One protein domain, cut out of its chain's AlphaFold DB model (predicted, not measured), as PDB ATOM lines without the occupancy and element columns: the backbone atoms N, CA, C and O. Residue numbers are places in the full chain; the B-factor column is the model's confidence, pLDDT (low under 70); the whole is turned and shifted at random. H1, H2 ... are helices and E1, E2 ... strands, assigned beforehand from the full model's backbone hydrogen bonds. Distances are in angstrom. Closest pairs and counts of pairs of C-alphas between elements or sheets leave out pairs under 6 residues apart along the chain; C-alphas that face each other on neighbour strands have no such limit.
ATOM      1  N   VAL A  91      16.393  73.655   8.479       97.12
ATOM      2  CA  VAL A  91      15.162  74.113   7.828       97.12
ATOM      3  C   VAL A  91      15.447  74.338   6.345       97.12
ATOM      4  O   VAL A  91      16.402  75.025   5.994       97.12
ATOM      5  N   LYS A  92      14.623  73.757   5.470       95.50
ATOM      6  CA  LYS A  92      14.740  73.909   4.007       95.50
ATOM      7  C   LYS A  92      13.668  74.807   3.403       95.50
ATOM      8  O   LYS A  92      13.882  75.388   2.347       95.50
ATOM      9  N   GLU A  93      12.513  74.902   4.050       97.62
ATOM     10  CA  GLU A  93      11.348  75.613   3.537       97.62
ATOM     11  C   GLU A  93      10.779  76.536   4.623       97.62
ATOM     12  O   GLU A  93      10.712  76.141   5.790       97.62
ATOM     13  N   ILE A  94      10.410  77.766   4.254       97.69
ATOM     14  CA  ILE A  94       9.975  78.822   5.182       97.69
ATOM     15  C   ILE A  94       8.753  79.588   4.663       97.69
ATOM     16  O   ILE A  94       8.530  79.682   3.456       97.69
ATOM     17  N   ASP A  95       8.018  80.212   5.583       97.56
ATOM     18  CA  ASP A  95       7.107  81.310   5.250       97.56
ATOM     19  C   ASP A  95       7.871  82.631   5.339       97.56
ATOM     20  O   ASP A  95       8.580  82.877   6.324       97.56
ATOM     21  N   LEU A  96       7.736  83.469   4.316       97.88
ATOM     22  CA  LEU A  96       8.443  84.732   4.186       97.88
ATOM     23  C   LEU A  96       7.485  85.904   4.377       97.88
ATOM     24  O   LEU A  96       6.515  86.035   3.640       97.88
ATOM     25  N   SER A  97       7.790  86.791   5.317       97.50
ATOM     26  CA  SER A  97       7.061  88.039   5.531       97.50
ATOM     27  C   SER A  97       7.905  89.229   5.098       97.50
ATOM     28  O   SER A  97       9.002  89.419   5.623       97.50
ATOM     29  N   ILE A  98       7.388  90.018   4.155       97.00
ATOM     30  CA  ILE A  98       8.020  91.228   3.632       97.00
ATOM     31  C   ILE A  98       7.247  92.449   4.123       97.00
ATOM     32  O   ILE A  98       6.050  92.583   3.864       97.00
ATOM     33  N   ASP A  99       7.952  93.336   4.816       94.31
ATOM     34  CA  ASP A  99       7.385  94.539   5.420       94.31
ATOM     35  C   ASP A  99       8.128  95.792   4.955       94.31
ATOM     36  O   ASP A  99       9.355  95.772   4.795       94.31
ATOM     37  N   TRP A 100       7.371  96.868   4.731       91.25
ATOM     38  CA  TRP A 100       7.884  98.175   4.343       91.25
ATOM     39  C   TRP A 100       7.938  99.090   5.558       91.25
ATOM     40  O   TRP A 100       6.954  99.256   6.273       91.25
ATOM     41  N   THR A 101       9.064  99.761   5.766       89.00
ATOM     42  CA  THR A 101       9.190 100.767   6.815       89.00
ATOM     43  C   THR A 101       9.696 102.082   6.247       89.00
ATOM     44  O   THR A 101      10.724 102.146   5.575       89.00
ATOM     45  N   THR A 102       8.997 103.155   6.609       86.56
ATOM     46  CA  THR A 102       9.403 104.535   6.353       86.56
ATOM     47  C   THR A 102       9.780 105.208   7.668       86.56
ATOM     48  O   THR A 102       9.017 105.198   8.636       86.56
ATOM     49  N   LYS A 103      10.968 105.812   7.712       86.44
ATOM     50  CA  LYS A 103      11.411 106.691   8.797       86.44
ATOM     51  C   LYS A 103      11.522 108.113   8.272       86.44
ATOM     52  O   LYS A 103      12.398 108.403   7.464       86.44
ATOM     53  N   ILE A 104      10.618 108.977   8.719       85.31
ATOM     54  CA  ILE A 104      10.593 110.391   8.338       85.31
ATOM     55  C   ILE A 104      11.524 111.166   9.270       85.31
ATOM     56  O   ILE A 104      11.531 110.923  10.479       85.31
ATOM     57  N   TRP A 105      12.297 112.100   8.718       81.69
ATOM     58  CA  TRP A 105      13.050 113.069   9.507       81.69
ATOM     59  C   TRP A 105      12.926 114.484   8.944       81.69
ATOM     60  O   TRP A 105      12.854 114.718   7.734       81.69
ATOM     61  N   TYR A 106      12.970 115.442   9.864       76.06
ATOM     62  CA  TYR A 106      12.873 116.869   9.593       76.06
ATOM     63  C   TYR A 106      14.268 117.470   9.784       76.06
ATOM     64  O   TYR A 106      14.667 117.835  10.885       76.06
ATOM     65  N   GLY A 107      15.069 117.461   8.720       76.75
ATOM     66  CA  GLY A 107      16.472 117.870   8.757       76.75
ATOM     67  C   GLY A 107      17.056 118.022   7.358       76.75
ATOM     68  O   GLY A 107      16.318 118.131   6.380       76.75
ATOM     69  N   ARG A 108      18.386 118.026   7.238       78.62
ATOM     70  CA  ARG A 108      19.026 118.097   5.917       78.62
ATOM     71  C   ARG A 108      18.725 116.831   5.098       78.62
ATOM     72  O   ARG A 108      18.743 115.737   5.671       78.62
ATOM     73  N   PRO A 109      18.455 116.965   3.787       71.44
ATOM     74  CA  PRO A 109      18.312 115.818   2.904       71.44
ATOM     75  C   PRO A 109      19.641 115.068   2.800       71.44
ATOM     76  O   PRO A 109      20.716 115.670   2.819       71.44
ATOM     77  N   VAL A 110      19.556 113.749   2.660       68.81
ATOM     78  CA  VAL A 110      20.706 112.879   2.399       68.81
ATOM     79  C   VAL A 110      20.597 112.402   0.954       68.81
ATOM     80  O   VAL A 110      19.558 111.885   0.545       68.81
ATOM     81  N   GLY A 111      21.655 112.604   0.165       65.50
ATOM     82  CA  GLY A 111      21.683 112.188  -1.238       65.50
ATOM     83  C   GLY A 111      21.430 110.684  -1.391       65.50
ATOM     84  O   GLY A 111      21.948 109.884  -0.621       65.50
ATOM     85  N   GLY A 112      20.619 110.303  -2.378       65.50
ATOM     86  CA  GLY A 112      20.276 108.900  -2.652       65.50
ATOM     87  C   GLY A 112      19.106 108.338  -1.836       65.50
ATOM     88  O   GLY A 112      18.567 107.303  -2.228       65.50
ATOM     89  N   LEU A 113      18.662 109.028  -0.778       66.25
ATOM     90  CA  LEU A 113      17.459 108.674  -0.017       66.25
ATOM     91  C   LEU A 113      16.211 109.386  -0.560       66.25
ATOM     92  O   LEU A 113      16.299 110.400  -1.257       66.25
ATOM     93  N   GLY A 114      15.042 108.806  -0.284       59.81
ATOM     94  CA  GLY A 114      13.757 109.325  -0.742       59.81
ATOM     95  C   GLY A 114      13.317 110.598  -0.014       59.81
ATOM     96  O   GLY A 114      13.814 110.955   1.055       59.81
ATOM     97  N   SER A 115      12.335 111.280  -0.595       59.53
ATOM     98  CA  SER A 115      11.549 112.316   0.076       59.53
ATOM     99  C   SER A 115      10.128 111.801   0.332       59.53
ATOM    100  O   SER A 115       9.640 110.909  -0.361       59.53
ATOM    101  N   SER A 116       9.477 112.318   1.368       62.34
ATOM    102  CA  SER A 116       8.053 112.113   1.679       62.34
ATOM    103  C   SER A 116       7.317 113.455   1.641       62.34
ATOM    104  O   SER A 116       7.963 114.499   1.591       62.34
ATOM    105  N   GLU A 117       5.983 113.444   1.682       58.28
ATOM    106  CA  GLU A 117       5.177 114.680   1.711       58.28
ATOM    107  C   GLU A 117       5.471 115.548   2.945       58.28
ATOM    108  O   GLU A 117       5.445 116.772   2.860       58.28
ATOM    109  N   GLU A 118       5.813 114.924   4.076       59.16
ATOM    110  CA  GLU A 118       6.040 115.616   5.348       59.16
ATOM    111  C   GLU A 118       7.521 115.921   5.626       59.16
ATOM    112  O   GLU A 118       7.833 116.551   6.625       59.16
ATOM    113  N   GLY A 119       8.467 115.508   4.781       69.38
ATOM    114  CA  GLY A 119       9.896 115.695   5.056       69.38
ATOM    115  C   GLY A 119      10.783 114.717   4.300       69.38
ATOM    116  O   GLY A 119      10.367 114.107   3.314       69.38
ATOM    117  N   ASN A 120      12.015 114.522   4.760       79.69
ATOM    118  CA  ASN A 120      12.883 113.512   4.158       79.69
ATOM    119  C   ASN A 120      12.527 112.125   4.695       79.69
ATOM    120  O   ASN A 120      12.105 112.000   5.847       79.69
ATOM    121  N   SER A 121      12.704 111.082   3.883       81.69
ATOM    122  CA  SER A 121      12.324 109.726   4.270       81.69
ATOM    123  C   SER A 121      13.421 108.706   4.013       81.69
ATOM    124  O   SER A 121      14.087 108.683   2.977       81.69
ATOM    125  N   TRP A 122      13.625 107.838   5.001       84.44
ATOM    126  CA  TRP A 122      14.482 106.676   4.872       84.44
ATOM    127  C   TRP A 122      13.571 105.474   4.798       84.44
ATOM    128  O   TRP A 122      12.916 105.106   5.775       84.44
ATOM    129  N   ASN A 123      13.496 104.917   3.601       87.25
ATOM    130  CA  ASN A 123      12.625 103.806   3.299       87.25
ATOM    131  C   ASN A 123      13.461 102.544   3.177       87.25
ATOM    132  O   ASN A 123      14.500 102.529   2.513       87.25
ATOM    133  N   TYR A 124      13.001 101.481   3.808       89.56
ATOM    134  CA  TYR A 124      13.615 100.176   3.684       89.56
ATOM    135  C   TYR A 124      12.560  99.090   3.793       89.56
ATOM    136  O   TYR A 124      11.480  99.284   4.351       89.56
ATOM    137  N   ALA A 125      12.910  97.929   3.270       94.06
ATOM    138  CA  ALA A 125      12.109  96.735   3.351       94.06
ATOM    139  C   ALA A 125      12.900  95.628   4.039       94.06
ATOM    140  O   ALA A 125      14.121  95.513   3.882       94.06
ATOM    141  N   THR A 126      12.195  94.802   4.800       95.38
ATOM    142  CA  THR A 126      12.790  93.649   5.477       95.38
ATOM    143  C   THR A 126      12.060  92.385   5.084       95.38
ATOM    144  O   THR A 126      10.846  92.403   4.901       95.38
ATOM    145  N   ALA A 127      12.804  91.290   4.969       97.50
ATOM    146  CA  ALA A 127      12.242  89.963   4.814       97.50
ATOM    147  C   ALA A 127      12.549  89.150   6.069       97.50
ATOM    148  O   ALA A 127      13.708  89.000   6.475       97.50
ATOM    149  N   THR A 128      11.497  88.640   6.693       97.81
ATOM    150  CA  THR A 128      11.565  87.917   7.959       97.81
ATOM    151  C   THR A 128      10.842  86.585   7.857       97.81
ATOM    152  O   THR A 128       9.997  86.384   6.989       97.81
ATOM    153  N   THR A 129      11.167  85.656   8.747       97.62
ATOM    154  CA  THR A 129      10.400  84.419   8.910       97.62
ATOM    155  C   THR A 129      10.064  84.197  10.373       97.62
ATOM    156  O   THR A 129      10.818  84.598  11.266       97.62
ATOM    157  N   LYS A 130       8.925  83.555  10.632       96.00
ATOM    158  CA  LYS A 130       8.541  83.149  11.980       96.00
ATOM    159  C   LYS A 130       8.905  81.685  12.194       96.00
ATOM    160  O   LYS A 130       8.394  80.810  11.507       96.00
ATOM    161  N   PHE A 131       9.729  81.409  13.199       94.50
ATOM    162  CA  PHE A 131      10.142  80.052  13.545       94.50
ATOM    163  C   PHE A 131      10.211  79.885  15.064       94.50
ATOM    164  O   PHE A 131      10.815  80.705  15.755       94.50
ATOM    165  N   ASN A 132       9.564  78.843  15.597       91.38
ATOM    166  CA  ASN A 132       9.498  78.548  17.037       91.38
ATOM    167  C   ASN A 132       9.142  79.773  17.901       91.38
ATOM    168  O   ASN A 132       9.809  80.083  18.887       91.38
ATOM    169  N   GLY A 133       8.111  80.515  17.484       89.19
ATOM    170  CA  GLY A 133       7.636  81.712  18.187       89.19
ATOM    171  C   GLY A 133       8.529  82.953  18.049       89.19
ATOM    172  O   GLY A 133       8.160  84.004  18.567       89.19
ATOM    173  N   LYS A 134       9.658  82.873  17.334       90.94
ATOM    174  CA  LYS A 134      10.581  83.991  17.087       90.94
ATOM    175  C   LYS A 134      10.385  84.559  15.688       90.94
ATOM    176  O   LYS A 134      10.066  83.814  14.768       90.94
ATOM    177  N   VAL A 135      10.625  85.858  15.535       94.25
ATOM    178  CA  VAL A 135      10.753  86.517  14.229       94.25
ATOM    179  C   VAL A 135      12.238  86.650  13.920       94.25
ATOM    180  O   VAL A 135      12.998  87.172  14.736       94.25
ATOM    181  N   LEU A 136      12.653  86.131  12.772       96.44
ATOM    182  CA  LEU A 136      14.046  86.056  12.352       96.44
ATOM    183  C   LEU A 136      14.246  86.916  11.108       96.44
ATOM    184  O   LEU A 136      13.542  86.734  10.117       96.44
ATOM    185  N   LEU A 137      15.209  87.837  11.157       96.31
ATOM    186  CA  LEU A 137      15.587  88.666  10.013       96.31
ATOM    187  C   LEU A 137      16.416  87.843   9.025       96.31
ATOM    188  O   LEU A 137      17.438  87.273   9.414       96.31
ATOM    189  N   LEU A 138      15.993  87.810   7.763       97.12
ATOM    190  CA  LEU A 138      16.698  87.117   6.686       97.12
ATOM    191  C   LEU A 138      17.345  88.124   5.741       97.12
ATOM    192  O   LEU A 138      18.568  88.154   5.621       97.12
ATOM    193  N   ALA A 139      16.551  89.007   5.138       96.19
ATOM    194  CA  ALA A 139      17.031  89.984   4.167       96.19
ATOM    195  C   ALA A 139      16.593  91.409   4.525       96.19
ATOM    196  O   ALA A 139      15.634  91.623   5.269       96.19
ATOM    197  N   PHE A 140      17.338  92.379   4.004       93.56
ATOM    198  CA  PHE A 140      17.123  93.804   4.219       93.56
ATOM    199  C   PHE A 140      17.549  94.552   2.957       93.56
ATOM    200  O   PHE A 140      18.595  94.236   2.386       93.56
ATOM    201  N   VAL A 141      16.746  95.523   2.525       91.88
ATOM    202  CA  VAL A 141      17.031  96.378   1.367       91.88
ATOM    203  C   VAL A 141      16.614  97.803   1.706       91.88
ATOM    204  O   VAL A 141      15.461  98.049   2.052       91.88
ATOM    205  N   THR A 142      17.537  98.757   1.591       88.44
ATOM    206  CA  THR A 142      17.198 100.186   1.608       88.44
ATOM    207  C   THR A 142      16.707 100.614   0.235       88.44
ATOM    208  O   THR A 142      17.359 100.314  -0.765       88.44
ATOM    209  N   GLN A 143      15.614 101.369   0.174       86.50
ATOM    210  CA  GLN A 143      15.202 102.000  -1.073       86.50
ATOM    211  C   GLN A 143      16.153 103.152  -1.401       86.50
ATOM    212  O   GLN A 143      16.337 104.073  -0.604       86.50
ATOM    213  N   VAL A 144      16.683 103.122  -2.619       82.69
ATOM    214  CA  VAL A 144      17.396 104.245  -3.234       82.69
ATOM    215  C   VAL A 144      16.532 104.893  -4.314       82.69
ATOM    216  O   VAL A 144      15.602 104.276  -4.843       82.69
ATOM    217  N   LYS A 145      16.809 106.159  -4.640       79.94
ATOM    218  CA  LYS A 145      16.060 106.898  -5.670       79.94
ATOM    219  C   LYS A 145      16.045 106.135  -7.004       79.94
ATOM    220  O   LYS A 145      17.094 105.756  -7.508       79.94
ATOM    221  N   GLY A 146      14.854 105.974  -7.582       82.38
ATOM    222  CA  GLY A 146      14.642 105.268  -8.853       82.38
ATOM    223  C   GLY A 146      14.312 103.783  -8.701       82.38
ATOM    224  O   GLY A 146      13.770 103.209  -9.636       82.38
ATOM    225  N   MET A 147      14.549 103.191  -7.525       88.12
ATOM    226  CA  MET A 147      14.229 101.789  -7.271       88.12
ATOM    227  C   MET A 147      12.718 101.587  -7.103       88.12
ATOM    228  O   MET A 147      12.062 102.229  -6.267       88.12
ATOM    229  N   THR A 148      12.172 100.673  -7.892       91.31
ATOM    230  CA  THR A 148      10.771 100.254  -7.869       91.31
ATOM    231  C   THR A 148      10.497  99.292  -6.713       91.31
ATOM    232  O   THR A 148      11.390  98.645  -6.162       91.31
ATOM    233  N   LYS A 149       9.220  99.161  -6.334       92.50
ATOM    234  CA  LYS A 149       8.803  98.191  -5.308       92.50
ATOM    235  C   LYS A 149       9.054  96.748  -5.753       92.50
ATOM    236  O   LYS A 149       9.410  95.922  -4.919       92.50
ATOM    237  N   GLU A 150       8.906  96.461  -7.046       94.69
ATOM    238  CA  GLU A 150       9.181  95.141  -7.615       94.69
ATOM    239  C   GLU A 150      10.664  94.771  -7.473       94.69
ATOM    240  O   GLU A 150      10.972  93.692  -6.970       94.69
ATOM    241  N   GLU A 151      11.585  95.677  -7.819       95.75
ATOM    242  CA  GLU A 151      13.030  95.463  -7.640       95.75
ATOM    243  C   GLU A 151      13.397  95.202  -6.174       95.75
ATOM    244  O   GLU A 151      14.237  94.351  -5.885       95.75
ATOM    245  N   ILE A 152      12.744  95.888  -5.232       95.50
ATOM    246  CA  ILE A 152      12.966  95.679  -3.793       95.50
ATOM    247  C   ILE A 152      12.519  94.277  -3.371       95.50
ATOM    248  O   ILE A 152      13.261  93.579  -2.677       95.50
ATOM    249  N   VAL A 153      11.328  93.846  -3.797       96.88
ATOM    250  CA  VAL A 153      10.813  92.503  -3.489       96.88
ATOM    251  C   VAL A 153      11.697  91.426  -4.128       96.88
ATOM    252  O   VAL A 153      12.068  90.476  -3.440       96.88
ATOM    253  N   LYS A 154      12.111  91.601  -5.392       97.44
ATOM    254  CA  LYS A 154      13.056  90.709  -6.089       97.44
ATOM    255  C   LYS A 154      14.366  90.568  -5.316       97.44
ATOM    256  O   LYS A 154      14.732  89.454  -4.956       97.44
ATOM    257  N   ALA A 155      15.004  91.681  -4.956       97.12
ATOM    258  CA  ALA A 155      16.272  91.675  -4.225       97.12
ATOM    259  C   ALA A 155      16.169  90.986  -2.850       97.12
ATOM    260  O   ALA A 155      17.103  90.310  -2.411       97.12
ATOM    261  N   LEU A 156      15.040  91.134  -2.149       97.50
ATOM    262  CA  LEU A 156      14.798  90.429  -0.887       97.50
ATOM    263  C   LEU A 156      14.625  88.920  -1.097       97.50
ATOM    264  O   LEU A 156      15.202  88.131  -0.346       97.50
ATOM    265  N   VAL A 157      13.847  88.518  -2.104       97.56
ATOM    266  CA  VAL A 157      13.613  87.106  -2.444       97.56
ATOM    267  C   VAL A 157      14.909  86.433  -2.887       97.56
ATOM    268  O   VAL A 157      15.228  85.358  -2.385       97.56
ATOM    269  N   GLU A 158      15.694  87.079  -3.746       97.38
ATOM    270  CA  GLU A 158      16.997  86.587  -4.202       97.38
ATOM    271  C   GLU A 158      17.947  86.341  -3.030       97.38
ATOM    272  O   GLU A 158      18.528  85.261  -2.928       97.38
ATOM    273  N   GLN A 159      18.052  87.292  -2.093       96.75
ATOM    274  CA  GLN A 159      18.860  87.107  -0.886       96.75
ATOM    275  C   GLN A 159      18.409  85.885  -0.074       96.75
ATOM    276  O   GLN A 159      19.253  85.135   0.411       96.75
ATOM    277  N   VAL A 160      17.101  85.671   0.086       97.38
ATOM    278  CA  VAL A 160      16.546  84.541   0.854       97.38
ATOM    279  C   VAL A 160      16.794  83.206   0.150       97.38
ATOM    280  O   VAL A 160      17.212  82.243   0.794       97.38
ATOM    281  N   VAL A 161      16.585  83.146  -1.164       96.56
ATOM    282  CA  VAL A 161      16.821  81.937  -1.968       96.56
ATOM    283  C   VAL A 161      18.311  81.600  -2.015       96.56
ATOM    284  O   VAL A 161      18.671  80.433  -1.875       96.56
ATOM    285  N   ALA A 162      19.191  82.601  -2.101       96.44
ATOM    286  CA  ALA A 162      20.643  82.416  -2.040       96.44
ATOM    287  C   ALA A 162      21.124  81.813  -0.705       96.44
ATOM    288  O   ALA A 162      22.196  81.214  -0.649       96.44
ATOM    289  N   MET A 163      20.328  81.913   0.368       95.25
ATOM    290  CA  MET A 163      20.595  81.221   1.638       95.25
ATOM    291  C   MET A 163      20.190  79.737   1.618       95.25
ATOM    292  O   MET A 163      20.393  79.039   2.609       95.25
ATOM    293  N   GLY A 164      19.624  79.245   0.512       96.00
ATOM    294  CA  GLY A 164      19.193  77.859   0.333       96.00
ATOM    295  C   GLY A 164      17.771  77.571   0.816       96.00
ATOM    296  O   GLY A 164      17.397  76.403   0.933       96.00
ATOM    297  N   PHE A 165      16.973  78.602   1.109       97.62
ATOM    298  CA  PHE A 165      15.584  78.421   1.518       97.62
ATOM    299  C   PHE A 165      14.637  78.375   0.323       97.62
ATOM    300  O   PHE A 165      14.686  79.214  -0.575       97.62
ATOM    301  N   LYS A 166      13.691  77.440   0.374       97.12
ATOM    302  CA  LYS A 166      12.490  77.450  -0.455       97.12
ATOM    303  C   LYS A 166      11.395  78.266   0.234       97.12
ATOM    304  O   LYS A 166      11.143  78.096   1.426       97.12
ATOM    305  N   ILE A 167      10.720  79.135  -0.514       97.06
ATOM    306  CA  ILE A 167       9.603  79.934   0.003       97.06
ATOM    307  C   ILE A 167       8.305  79.142  -0.188       97.06
ATOM    308  O   ILE A 167       7.937  78.816  -1.315       97.06
ATOM    309  N   ARG A 168       7.614  78.827   0.912       96.38
ATOM    310  CA  ARG A 168       6.309  78.144   0.903       96.38
ATOM    311  C   ARG A 168       5.152  79.108   0.708       96.38
ATOM    312  O   ARG A 168       4.228  78.809  -0.044       96.38
ATOM    313  N   LEU A 169       5.191  80.220   1.434       96.00
ATOM    314  CA  LEU A 169       4.183  81.270   1.439       96.00
ATOM    315  C   LEU A 169       4.884  82.615   1.590       96.00
ATOM    316  O   LEU A 169       5.763  82.756   2.439       96.00
ATOM    317  N   MET A 170       4.465  83.597   0.802       96.31
ATOM    318  CA  MET A 170       4.910  84.978   0.924       96.31
ATOM    319  C   MET A 170       3.788  85.845   1.491       96.31
ATOM    320  O   MET A 170       2.668  85.808   0.999       96.31
ATOM    321  N   THR A 171       4.060  86.643   2.516       95.56
ATOM    322  CA  THR A 171       3.108  87.621   3.050       95.56
ATOM    323  C   THR A 171       3.675  89.022   2.884       95.56
ATOM    324  O   THR A 171       4.772  89.274   3.379       95.56
ATOM    325  N   LEU A 172       2.951  89.922   2.223       94.56
ATOM    326  CA  LEU A 172       3.407  91.277   1.921       94.56
ATOM    327  C   LEU A 172       2.505  92.329   2.571       94.56
ATOM    328  O   LEU A 172       1.279  92.181   2.610       94.56
ATOM    329  N   ASP A 173       3.118  93.412   3.043       87.88
ATOM    330  CA  ASP A 173       2.392  94.610   3.465       87.88
ATOM    331  C   ASP A 173       1.670  95.301   2.288       87.88
ATOM    332  O   ASP A 173       2.080  95.201   1.128       87.88
ATOM    333  N   ALA A 174       0.611  96.053   2.597       86.50
ATOM    334  CA  ALA A 174      -0.150  96.837   1.626       86.50
ATOM    335  C   ALA A 174       0.684  97.912   0.924       86.50
ATOM    336  O   ALA A 174       0.370  98.292  -0.207       86.50
ATOM    337  N   GLY A 175       1.789  98.353   1.534       86.62
ATOM    338  CA  GLY A 175       2.778  99.204   0.888       86.62
ATOM    339  C   GLY A 175       3.344  98.610  -0.406       86.62
ATOM    340  O   GLY A 175       3.768  99.375  -1.269       86.62
ATOM    341  N   PHE A 176       3.297  97.291  -0.604       91.19
ATOM    342  CA  PHE A 176       3.771  96.620  -1.820       91.19
ATOM    343  C   PHE A 176       2.686  96.352  -2.865       91.19
ATOM    344  O   PHE A 176       2.984  95.754  -3.893       91.19
ATOM    345  N   TYR A 177       1.445  96.796  -2.647       90.06
ATOM    346  CA  TYR A 177       0.367  96.585  -3.609       90.06
ATOM    347  C   TYR A 177       0.589  97.412  -4.888       90.06
ATOM    348  O   TYR A 177       0.252  98.594  -4.961       90.06
ATOM    349  N   THR A 178       1.193  96.786  -5.899       90.06
ATOM    350  CA  THR A 178       1.320  97.288  -7.273       90.06
ATOM    351  C   THR A 178       1.192  96.133  -8.259       90.06
ATOM    352  O   THR A 178       1.477  94.990  -7.913       90.06
ATOM    353  N   ILE A 179       0.797  96.430  -9.499       89.81
ATOM    354  CA  ILE A 179       0.671  95.426 -10.567       89.81
ATOM    355  C   ILE A 179       1.991  94.677 -10.786       89.81
ATOM    356  O   ILE A 179       1.989  93.451 -10.793       89.81
ATOM    357  N   ASP A 180       3.120  95.386 -10.856       91.62
ATOM    358  CA  ASP A 180       4.434  94.761 -11.074       91.62
ATOM    359  C   ASP A 180       4.813  93.790  -9.947       91.62
ATOM    360  O   ASP A 180       5.277  92.680 -10.203       91.62
ATOM    361  N   VAL A 181       4.552  94.163  -8.686       93.44
ATOM    362  CA  VAL A 181       4.792  93.268  -7.547       93.44
ATOM    363  C   VAL A 181       3.864  92.062  -7.618       93.44
ATOM    364  O   VAL A 181       4.345  90.946  -7.451       93.44
ATOM    365  N   LEU A 182       2.567  92.258  -7.877       92.00
ATOM    366  CA  LEU A 182       1.590  91.168  -7.984       92.00
ATOM    367  C   LEU A 182       1.973  90.171  -9.084       92.00
ATOM    368  O   LEU A 182       1.941  88.963  -8.848       92.00
ATOM    369  N   ASN A 183       2.393  90.672 -10.247       91.25
ATOM    370  CA  ASN A 183       2.901  89.857 -11.345       91.25
ATOM    371  C   ASN A 183       4.117  89.044 -10.907       91.25
ATOM    372  O   ASN A 183       4.126  87.823 -11.068       91.25
ATOM    373  N   PHE A 184       5.108  89.685 -10.281       93.62
ATOM    374  CA  PHE A 184       6.284  88.980  -9.785       93.62
ATOM    375  C   PHE A 184       5.931  87.915  -8.739       93.62
ATOM    376  O   PHE A 184       6.411  86.786  -8.836       93.62
ATOM    377  N   VAL A 185       5.094  88.234  -7.746       93.31
ATOM    378  CA  VAL A 185       4.796  87.297  -6.651       93.31
ATOM    379  C   VAL A 185       3.805  86.200  -7.034       93.31
ATOM    380  O   VAL A 185       3.699  85.223  -6.298       93.31
ATOM    381  N   SER A 186       3.126  86.308  -8.180       89.56
ATOM    382  CA  SER A 186       2.163  85.309  -8.675       89.56
ATOM    383  C   SER A 186       2.757  83.913  -8.890       89.56
ATOM    384  O   SER A 186       2.043  82.917  -8.805       89.56
ATOM    385  N   GLN A 187       4.075  83.824  -9.088       89.81
ATOM    386  CA  GLN A 187       4.801  82.553  -9.152       89.81
ATOM    387  C   GLN A 187       4.909  81.842  -7.786       89.81
ATOM    388  O   GLN A 187       5.313  80.681  -7.715       89.81
ATOM    389  N   PHE A 188       4.570  82.528  -6.690       91.75
ATOM    390  CA  PHE A 188       4.560  82.003  -5.329       91.75
ATOM    391  C   PHE A 188       3.125  81.916  -4.799       91.75
ATOM    392  O   PHE A 188       2.226  82.637  -5.225       91.75
ATOM    393  N   LYS A 189       2.915  81.091  -3.768       93.12
ATOM    394  CA  LYS A 189       1.737  81.268  -2.911       93.12
ATOM    395  C   LYS A 189       1.932  82.555  -2.125       93.12
ATOM    396  O   LYS A 189       2.958  82.691  -1.451       93.12
ATOM    397  N   TYR A 190       0.964  83.466  -2.171       93.25
ATOM    398  CA  TYR A 190       1.088  84.737  -1.469       93.25
ATOM    399  C   TYR A 190      -0.196  85.217  -0.789       93.25
ATOM    400  O   TYR A 190      -1.313  84.857  -1.164       93.25
ATOM    401  N   VAL A 191       0.013  86.072   0.210       92.50
ATOM    402  CA  VAL A 191      -0.977  86.940   0.841       92.50
ATOM    403  C   VAL A 191      -0.446  88.361   0.786       92.50
ATOM    404  O   VAL A 191       0.692  88.605   1.178       92.50
ATOM    405  N   ILE A 192      -1.249  89.315   0.350       90.31
ATOM    406  CA  ILE A 192      -0.880  90.731   0.357       90.31
ATOM    407  C   ILE A 192      -1.987  91.543   1.018       90.31
ATOM    408  O   ILE A 192      -3.172  91.318   0.766       90.31
ATOM    409  N   GLY A 193      -1.615  92.472   1.896       87.38
ATOM    410  CA  GLY A 193      -2.556  93.489   2.356       87.38
ATOM    411  C   GLY A 193      -2.976  94.360   1.177       87.38
ATOM    412  O   GLY A 193      -2.136  94.722   0.363       87.38
ATOM    413  N   VAL A 194      -4.255  94.706   1.058       85.06
ATOM    414  CA  VAL A 194      -4.705  95.553  -0.057       85.06
ATOM    415  C   VAL A 194      -5.338  96.842   0.469       85.06
ATOM    416  O   VAL A 194      -6.205  96.778   1.342       85.06
ATOM    417  N   PRO A 195      -4.924  98.028  -0.008       81.12
ATOM    418  CA  PRO A 195      -5.503  99.287   0.444       81.12
ATOM    419  C   PRO A 195      -6.947  99.456  -0.049       81.12
ATOM    420  O   PRO A 195      -7.257  99.327  -1.233       81.12
ATOM    421  N   VAL A 196      -7.841  99.818   0.878       74.44
ATOM    422  CA  VAL A 196      -9.291  99.972   0.635       74.44
ATOM    423  C   VAL A 196      -9.600 100.913  -0.527       74.44
ATOM    424  O   VAL A 196     -10.472 100.624  -1.346       74.44
ATOM    425  N   GLY A 197      -8.881 102.039  -0.597       72.50
ATOM    426  CA  GLY A 197      -9.095 103.073  -1.610       72.50
ATOM    427  C   GLY A 197      -8.839 102.595  -3.040       72.50
ATOM    428  O   GLY A 197      -9.502 103.078  -3.962       72.50
ATOM    429  N   ASP A 198      -7.951 101.615  -3.214       75.38
ATOM    430  CA  ASP A 198      -7.599 101.094  -4.534       75.38
ATOM    431  C   ASP A 198      -8.581 100.007  -4.983       75.38
ATOM    432  O   ASP A 198      -8.974  99.969  -6.147       75.38
ATOM    433  N   VAL A 199      -9.033  99.162  -4.051       77.19
ATOM    434  CA  VAL A 199      -9.935  98.033  -4.343       77.19
ATOM    435  C   VAL A 199     -11.384  98.473  -4.506       77.19
ATOM    436  O   VAL A 199     -12.111  97.914  -5.327       77.19
ATOM    437  N   LYS A 200     -11.810  99.480  -3.732       79.75
ATOM    438  CA  LYS A 200     -13.177 100.037  -3.718       79.75
ATOM    439  C   LYS A 200     -14.288  99.017  -3.433       79.75
ATOM    440  O   LYS A 200     -15.438  99.230  -3.805       79.75
ATOM    441  N   VAL A 201     -13.963  97.932  -2.736       79.62
ATOM    442  CA  VAL A 201     -14.939  96.986  -2.180       79.62
ATOM    443  C   VAL A 201     -15.223  97.410  -0.738       79.62
ATOM    444  O   VAL A 201     -14.301  97.599   0.044       79.62
ATOM    445  N   TYR A 202     -16.484  97.609  -0.357       78.88
ATOM    446  CA  TYR A 202     -16.850  98.160   0.967       78.88
ATOM    447  C   TYR A 202     -17.734  97.225   1.793       78.88
ATOM    448  O   TYR A 202     -18.356  97.639   2.769       78.88
ATOM    449  N   GLN A 203     -17.815  95.967   1.381       80.00
ATOM    450  CA  GLN A 203     -18.610  94.928   2.019       80.00
ATOM    451  C   GLN A 203     -17.774  93.657   2.112       80.00
ATOM    452  O   GLN A 203     -16.674  93.597   1.561       80.00
ATOM    453  N   GLU A 204     -18.281  92.663   2.836       82.81
ATOM    454  CA  GLU A 204     -17.651  91.349   2.829       82.81
ATOM    455  C   GLU A 204     -17.656  90.787   1.408       82.81
ATOM    456  O   GLU A 204     -18.643  90.903   0.683       82.81
ATOM    457  N   PHE A 205     -16.519  90.247   0.995       83.69
ATOM    458  CA  PHE A 205     -16.287  89.785  -0.361       83.69
ATOM    459  C   PHE A 205     -15.314  88.615  -0.327       83.69
ATOM    460  O   PHE A 205     -14.311  88.655   0.381       83.69
ATOM    461  N   ASP A 206     -15.607  87.588  -1.106       87.69
ATOM    462  CA  ASP A 206     -14.710  86.473  -1.359       87.69
ATOM    463  C   ASP A 206     -14.899  86.064  -2.815       87.69
ATOM    464  O   ASP A 206     -15.947  85.538  -3.189       87.69
ATOM    465  N   GLY A 207     -13.920  86.377  -3.654       86.44
ATOM    466  CA  GLY A 207     -14.032  86.101  -5.077       86.44
ATOM    467  C   GLY A 207     -12.818  86.543  -5.869       86.44
ATOM    468  O   GLY A 207     -11.866  87.111  -5.330       86.44
ATOM    469  N   GLU A 208     -12.854  86.270  -7.168       88.25
ATOM    470  CA  GLU A 208     -11.861  86.786  -8.102       88.25
ATOM    471  C   GLU A 208     -12.005  88.309  -8.228       88.25
ATOM    472  O   GLU A 208     -13.105  88.849  -8.362       88.25
ATOM    473  N   TYR A 209     -10.876  89.000  -8.162       86.94
ATOM    474  CA  TYR A 209     -10.756  90.436  -8.312       86.94
ATOM    475  C   TYR A 209      -9.676  90.733  -9.345       86.94
ATOM    476  O   TYR A 209      -8.588  90.162  -9.303       86.94
ATOM    477  N   GLU A 210      -9.978  91.654 -10.251       87.12
ATOM    478  CA  GLU A 210      -9.042  92.186 -11.233       87.12
ATOM    479  C   GLU A 210      -8.642  93.600 -10.813       87.12
ATOM    480  O   GLU A 210      -9.502  94.419 -10.469       87.12
ATOM    481  N   THR A 211      -7.341  93.900 -10.822       84.94
ATOM    482  CA  THR A 211      -6.872  95.262 -10.550       84.94
ATOM    483  C   THR A 211      -7.515  96.258 -11.521       84.94
ATOM    484  O   THR A 211      -7.814  95.940 -12.667       84.94
ATOM    485  N   ASN A 212      -7.728  97.496 -11.070       80.88
ATOM    486  CA  ASN A 212      -8.332  98.554 -11.889       80.88
ATOM    487  C   ASN A 212      -7.446  99.809 -11.915       80.88
ATOM    488  O   ASN A 212      -7.872 100.922 -11.584       80.88
ATOM    489  N   SER A 213      -6.164  99.624 -12.240       77.12
ATOM    490  CA  SER A 213      -5.217 100.736 -12.312       77.12
ATOM    491  C   SER A 213      -5.377 101.501 -13.620       77.12
ATOM    492  O   SER A 213      -5.202 100.939 -14.696       77.12
ATOM    493  N   LYS A 214      -5.596 102.817 -13.529       75.44
ATOM    494  CA  LYS A 214      -5.646 103.716 -14.699       75.44
ATOM    495  C   LYS A 214      -4.296 103.904 -15.401       75.44
ATOM    496  O   LYS A 214      -4.260 104.487 -16.478       75.44
ATOM    497  N   ARG A 215      -3.191 103.496 -14.767       75.31
ATOM    498  CA  ARG A 215      -1.829 103.636 -15.314       75.31
ATOM    499  C   ARG A 215      -1.426 102.480 -16.229       75.31
ATOM    500  O   ARG A 215      -0.417 102.600 -16.907       75.31
ATOM    501  N   HIS A 216      -2.200 101.400 -16.229       76.75
ATOM    502  CA  HIS A 216      -1.911 100.175 -16.964       76.75
ATOM    503  C   HIS A 216      -3.041  99.862 -17.933       76.75
ATOM    504  O   HIS A 216      -4.197 100.240 -17.702       76.75
ATOM    505  N   ARG A 217      -2.712  99.168 -19.021       76.94
ATOM    506  CA  ARG A 217      -3.725  98.688 -19.966       76.94
ATOM    507  C   ARG A 217      -4.580  97.590 -19.335       76.94
ATOM    508  O   ARG A 217      -4.314  97.108 -18.236       76.94
ATOM    509  N   ARG A 218      -5.671  97.232 -20.012       73.31
ATOM    510  CA  ARG A 218      -6.640  96.252 -19.500       73.31
ATOM    511  C   ARG A 218      -6.046  94.841 -19.434       73.31
ATOM    512  O   ARG A 218      -6.340  94.109 -18.505       73.31
ATOM    513  N   ASP A 219      -5.189  94.507 -20.390       78.38
ATOM    514  CA  ASP A 219      -4.419  93.262 -20.490       78.38
ATOM    515  C   ASP A 219      -3.227  93.192 -19.522       78.38
ATOM    516  O   ASP A 219      -2.682  92.119 -19.294       78.38
ATOM    517  N   GLU A 220      -2.848  94.321 -18.921       82.31
ATOM    518  CA  GLU A 220      -1.784  94.408 -17.914       82.31
ATOM    519  C   GLU A 220      -2.325  94.278 -16.475       82.31
ATOM    520  O   GLU A 220      -1.549  94.268 -15.519       82.31
ATOM    521  N   GLN A 221      -3.651  94.210 -16.292       85.25
ATOM    522  CA  GLN A 221      -4.256  94.048 -14.969       85.25
ATOM    523  C   GLN A 221      -4.045  92.628 -14.437       85.25
ATOM    524  O   GLN A 221      -3.995  91.657 -15.189       85.25
ATOM    525  N   VAL A 222      -3.959  92.503 -13.114       85.38
ATOM    526  CA  VAL A 222      -3.715  91.221 -12.445       85.38
ATOM    527  C   VAL A 222      -4.992  90.729 -11.791       85.38
ATOM    528  O   VAL A 222      -5.675  91.487 -11.099       85.38
ATOM    529  N   LYS A 223      -5.283  89.440 -11.974       87.62
ATOM    530  CA  LYS A 223      -6.375  88.748 -11.291       87.62
ATOM    531  C   LYS A 223      -5.863  87.979 -10.083       87.62
ATOM    532  O   LYS A 223      -4.841  87.301 -10.151       87.62
ATOM    533  N   PHE A 224      -6.580  88.083  -8.974       86.12
ATOM    534  CA  PHE A 224      -6.301  87.340  -7.750       86.12
ATOM    535  C   PHE A 224      -7.578  87.167  -6.930       86.12
ATOM    536  O   PHE A 224      -8.566  87.865  -7.142       86.12
ATOM    537  N   ARG A 225      -7.584  86.248  -5.964       88.25
ATOM    538  CA  ARG A 225      -8.711  86.097  -5.041       88.25
ATOM    539  C   ARG A 225      -8.635  87.179  -3.974       88.25
ATOM    540  O   ARG A 225      -7.699  87.211  -3.182       88.25
ATOM    541  N   LEU A 226      -9.622  88.054  -3.915       86.75
ATOM    542  CA  LEU A 226      -9.735  89.058  -2.869       86.75
ATOM    543  C   LEU A 226     -10.647  88.538  -1.755       86.75
ATOM    544  O   LEU A 226     -11.766  88.102  -2.013       86.75
ATOM    545  N   LEU A 227     -10.171  88.645  -0.517       85.00
ATOM    546  CA  LEU A 227     -10.953  88.457   0.696       85.00
ATOM    547  C   LEU A 227     -11.129  89.792   1.413       85.00
ATOM    548  O   LEU A 227     -10.156  90.435   1.815       85.00
ATOM    549  N   VAL A 228     -12.379  90.169   1.636       83.19
ATOM    550  CA  VAL A 228     -12.781  91.290   2.474       83.19
ATOM    551  C   VAL A 228     -13.705  90.748   3.550       83.19
ATOM    552  O   VAL A 228     -14.734  90.160   3.240       83.19
ATOM    553  N   TYR A 229     -13.361  90.929   4.818       78.19
ATOM    554  CA  TYR A 229     -14.206  90.475   5.925       78.19
ATOM    555  C   TYR A 229     -14.314  91.537   7.009       78.19
ATOM    556  O   TYR A 229     -13.388  92.330   7.229       78.19
ATOM    557  N   SER A 230     -15.450  91.568   7.705       67.38
ATOM    558  CA  SER A 230     -15.652  92.500   8.806       67.38
ATOM    559  C   SER A 230     -14.988  91.984  10.082       67.38
ATOM    560  O   SER A 230     -15.197  90.863  10.532       67.38
ATOM    561  N   LYS A 231     -14.147  92.821  10.692       57.81
ATOM    562  CA  LYS A 231     -13.570  92.576  12.013       57.81
ATOM    563  C   LYS A 231     -14.267  93.469  13.030       57.81
ATOM    564  O   LYS A 231     -14.179  94.699  12.960       57.81
ATOM    565  N   GLU A 232     -14.946  92.864  13.999       51.03
ATOM    566  CA  GLU A 232     -15.491  93.592  15.144       51.03
ATOM    567  C   GLU A 232     -14.379  93.949  16.141       51.03
ATOM    568  O   GLU A 232     -13.633  93.094  16.626       51.03
ATOM    569  N   LYS A 233     -14.256  95.235  16.491       45.62
ATOM    570  CA  LYS A 233     -13.436  95.653  17.635       45.62
ATOM    571  C   LYS A 233     -14.233  95.460  18.927       45.62
ATOM    572  O   LYS A 233     -15.074  96.286  19.266       45.62
ATOM    573  N   VAL A 234     -13.857  94.447  19.711       45.25
ATOM    574  CA  VAL A 234     -14.452  94.074  21.019       45.25
ATOM    575  C   VAL A 234     -14.548  95.242  22.028       45.25
ATOM    576  O   VAL A 234     -15.332  95.187  22.966       45.25
ATOM    577  N   LYS A 235     -13.793  96.339  21.846       46.47
ATOM    578  CA  LYS A 235     -13.783  97.500  22.767       46.47
ATOM    579  C   LYS A 235     -14.508  98.763  22.285       46.47
ATOM    580  O   LYS A 235     -14.749  99.660  23.084       46.47
ATOM    581  N   ARG A 236     -14.808  98.885  20.994       44.25
ATOM    582  CA  ARG A 236     -15.507 100.037  20.402       44.25
ATOM    583  C   ARG A 236     -16.299  99.453  19.249       44.25
ATOM    584  O   ARG A 236     -15.653  99.068  18.285       44.25
ATOM    585  N   LYS A 237     -17.628  99.345  19.350       44.22
ATOM    586  CA  LYS A 237     -18.538  98.814  18.311       44.22
ATOM    587  C   LYS A 237     -18.397  99.575  16.972       44.22
ATOM    588  O   LYS A 237     -19.248 100.369  16.596       44.22
ATOM    589  N   ARG A 238     -17.282  99.387  16.272       45.03
ATOM    590  CA  ARG A 238     -16.965  99.867  14.927       45.03
ATOM    591  C   ARG A 238     -16.439  98.653  14.178       45.03
ATOM    592  O   ARG A 238     -15.408  98.096  14.563       45.03
ATOM    593  N   LYS A 239     -17.162  98.243  13.139       48.50
ATOM    594  CA  LYS A 239     -16.693  97.237  12.185       48.50
ATOM    595  C   LYS A 239     -15.548  97.856  11.378       48.50
ATOM    596  O   LYS A 239     -15.665  98.985  10.907       48.50
ATOM    597  N   THR A 240     -14.417  97.167  11.280       55.03
ATOM    598  CA  THR A 240     -13.320  97.527  10.367       55.03
ATOM    599  C   THR A 240     -13.185  96.392   9.368       55.03
ATOM    600  O   THR A 240     -13.063  95.245   9.785       55.03
ATOM    601  N   LEU A 241     -13.242  96.691   8.074       54.28
ATOM    602  CA  LEU A 241     -13.032  95.689   7.034       54.28
ATOM    603  C   LEU A 241     -11.529  95.423   6.889       54.28
ATOM    604  O   LEU A 241     -10.725  96.357   6.912       54.28
ATOM    605  N   VAL A 242     -11.154  94.150   6.801       59.16
ATOM    606  CA  VAL A 242      -9.783  93.708   6.526       59.16
ATOM    607  C   VAL A 242      -9.739  93.190   5.099       59.16
ATOM    608  O   VAL A 242     -10.604  92.410   4.716       59.16
ATOM    609  N   TYR A 243      -8.736  93.627   4.342       67.62
ATOM    610  CA  TYR A 243      -8.607  93.396   2.906       67.62
ATOM    611  C   TYR A 243      -7.331  92.618   2.628       67.62
ATOM    612  O   TYR A 243      -6.231  93.109   2.903       67.62
ATOM    613  N   LEU A 244      -7.482  91.410   2.099       64.00
ATOM    614  CA  LEU A 244      -6.378  90.520   1.769       64.00
ATOM    615  C   LEU A 244      -6.519  90.049   0.325       64.00
ATOM    616  O   LEU A 244      -7.537  89.472  -0.048       64.00
ATOM    617  N   GLY A 245      -5.486  90.274  -0.474       58.56
ATOM    618  CA  GLY A 245      -5.308  89.636  -1.767       58.56
ATOM    619  C   GLY A 245      -4.604  88.305  -1.558       58.56
ATOM    620  O   GLY A 245      -3.594  88.230  -0.858       58.56
ATOM    621  N   LEU A 246      -5.154  87.251  -2.136       72.62
ATOM    622  CA  LEU A 246      -4.630  85.901  -2.090       72.62
ATOM    623  C   LEU A 246      -4.490  85.376  -3.511       72.62
ATOM    624  O   LEU A 246      -5.405  85.489  -4.323       72.62
ATOM    625  N   LEU A 247      -3.396  84.671  -3.764       53.69
ATOM    626  CA  LEU A 247      -3.379  83.666  -4.815       53.69
ATOM    627  C   LEU A 247      -3.218  82.307  -4.140       53.69
ATOM    628  O   LEU A 247      -2.118  81.832  -3.856       53.69
ATOM    629  N   GLY A 248      -4.359  81.706  -3.815       42.22
ATOM    630  CA  GLY A 248      -4.443  80.263  -3.670       42.22
ATOM    631  C   GLY A 248      -4.679  79.722  -5.066       42.22
ATOM    632  O   GLY A 248      -5.653  80.131  -5.684       42.22
ATOM    633  N   ILE A 249      -3.768  78.878  -5.551       34.22
ATOM    634  CA  ILE A 249      -3.914  78.066  -6.763       34.22
ATOM    635  C   ILE A 249      -5.402  77.733  -6.955       34.22
ATOM    636  O   ILE A 249      -5.968  76.989  -6.152       34.22
ATOM    637  N   VAL A 250      -6.038  78.335  -7.964       29.66
ATOM    638  CA  VAL A 250      -7.237  77.734  -8.543       29.66
ATOM    639  C   VAL A 250      -6.698  76.468  -9.190       29.66
ATOM    640  O   VAL A 250      -5.855  76.550 -10.082       29.66
ATOM    641  N   VAL A 251      -7.031  75.332  -8.579       31.95
ATOM    642  CA  VAL A 251      -6.686  73.996  -9.077       31.95
ATOM    643  C   VAL A 251      -7.255  73.831 -10.478       31.95
ATOM    644  O   VAL A 251      -8.420  74.247 -10.667       31.95
TER     645      VAL A 251
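AT A GLANCE: This is residues 91 to 251 of the 251 residues of the protein "First ORF in transposon ISC1225" of Saccharolobus solfataricus (strain ATCC 35092 / DSM 1617 / JCM 11322 / P2) (UniProt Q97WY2). One long, strongly twisted sheet makes the domain: a wing of E1 to E4 at one end and a wing of E7 to E9 at the other, joined through the short parallel strands E5 and E6. H1 and H2 pack on the same face of the sheet and run the same way, H1 with most of its contacts to E4 and E3, while H3 only grazes the sheet. The printed part has 161 residues, with three named helices and nine named strands; along the chain E1 to E4 come first, then H1, E5, H2, E6 and H3, and last E7 to E9; the class is mixed, helices and strands, and the sheet is branched at E3, with both parallel and antiparallel neighbour pairs. The whole is compact, with a radius of gyration of the C-alphas of 17.3 A and spans of 44 by 44 by 42 A.

HOW THE PARTS SIT: E1, residues 93 to 105, is antiparallel to E3, residues 119 to 131, with N 101 to O 124 at 2.8 A. E1 lies on one side of E3; on the other lie E2, residues 114 to 116, with N 116 to O 119 at 2.8 A, and E4, residues 134 to 142, with N 127 to O 139 at 2.9 A. E2, E3 and E4 form a meander, each strand the antiparallel neighbour of the one before. H1, residues 149 to 162, is on the sheet; its closest C-alphas to E4 are Leu 156 and Ala 139, 5.5 A apart. E5, residues 166 to 172, is parallel to E1, with N 96 to O 169 at 2.8 A. H2, residues 179 to 185, touches residues 149 to 154 of H1 at a shallow tilt of 9 degrees, the same way; the closest C-alphas, of Glu 150 and Val 181, are 4.8 A apart. E5, H2 and E6, residues 190 to 193, form a strand-helix-strand unit, two parallel neighbour strands with a helix between, and a right-handed crossover; N 191 to O 170 is 2.8 A. H3, residues 196 to 199, only grazes the sheet. E7, residues 205 to 210, E8, residues 223 to 232, and E9, residues 239 to 247, form a second meander, with N 209 to O 224 at 2.8 A and N 227 to O 244 at 2.8 A. E9 is antiparallel to E6, with N 245 to O 192 at 2.8 A. In H1 and H2 every O i to N i+4 pair is within hydrogen-bond range; H3 is too short for one.

IN THESE COORDINATES: E1 begins at C-alpha 93 (11.348, 75.613, 3.537) and is 38.0 A long; E3 is 36.6 A. E4, 23.4 A, bends by 56 degrees at residue 139. H1 is 20.0 A, E8 28.4 A and E9 25.5 A, ending at C-alpha 247 (-3.379, 83.666, -4.815).

THE WHOLE: The C-alphas farthest apart, of Arg 108 and Val 251, are 53.2 A apart. The printed part has no cut; its one long link, 12 residues, joins E7 to E8. Mean pLDDT of the printed part is 82.2, and residues 110 to 119, 230 to 245 and 247 to 251 are under 70.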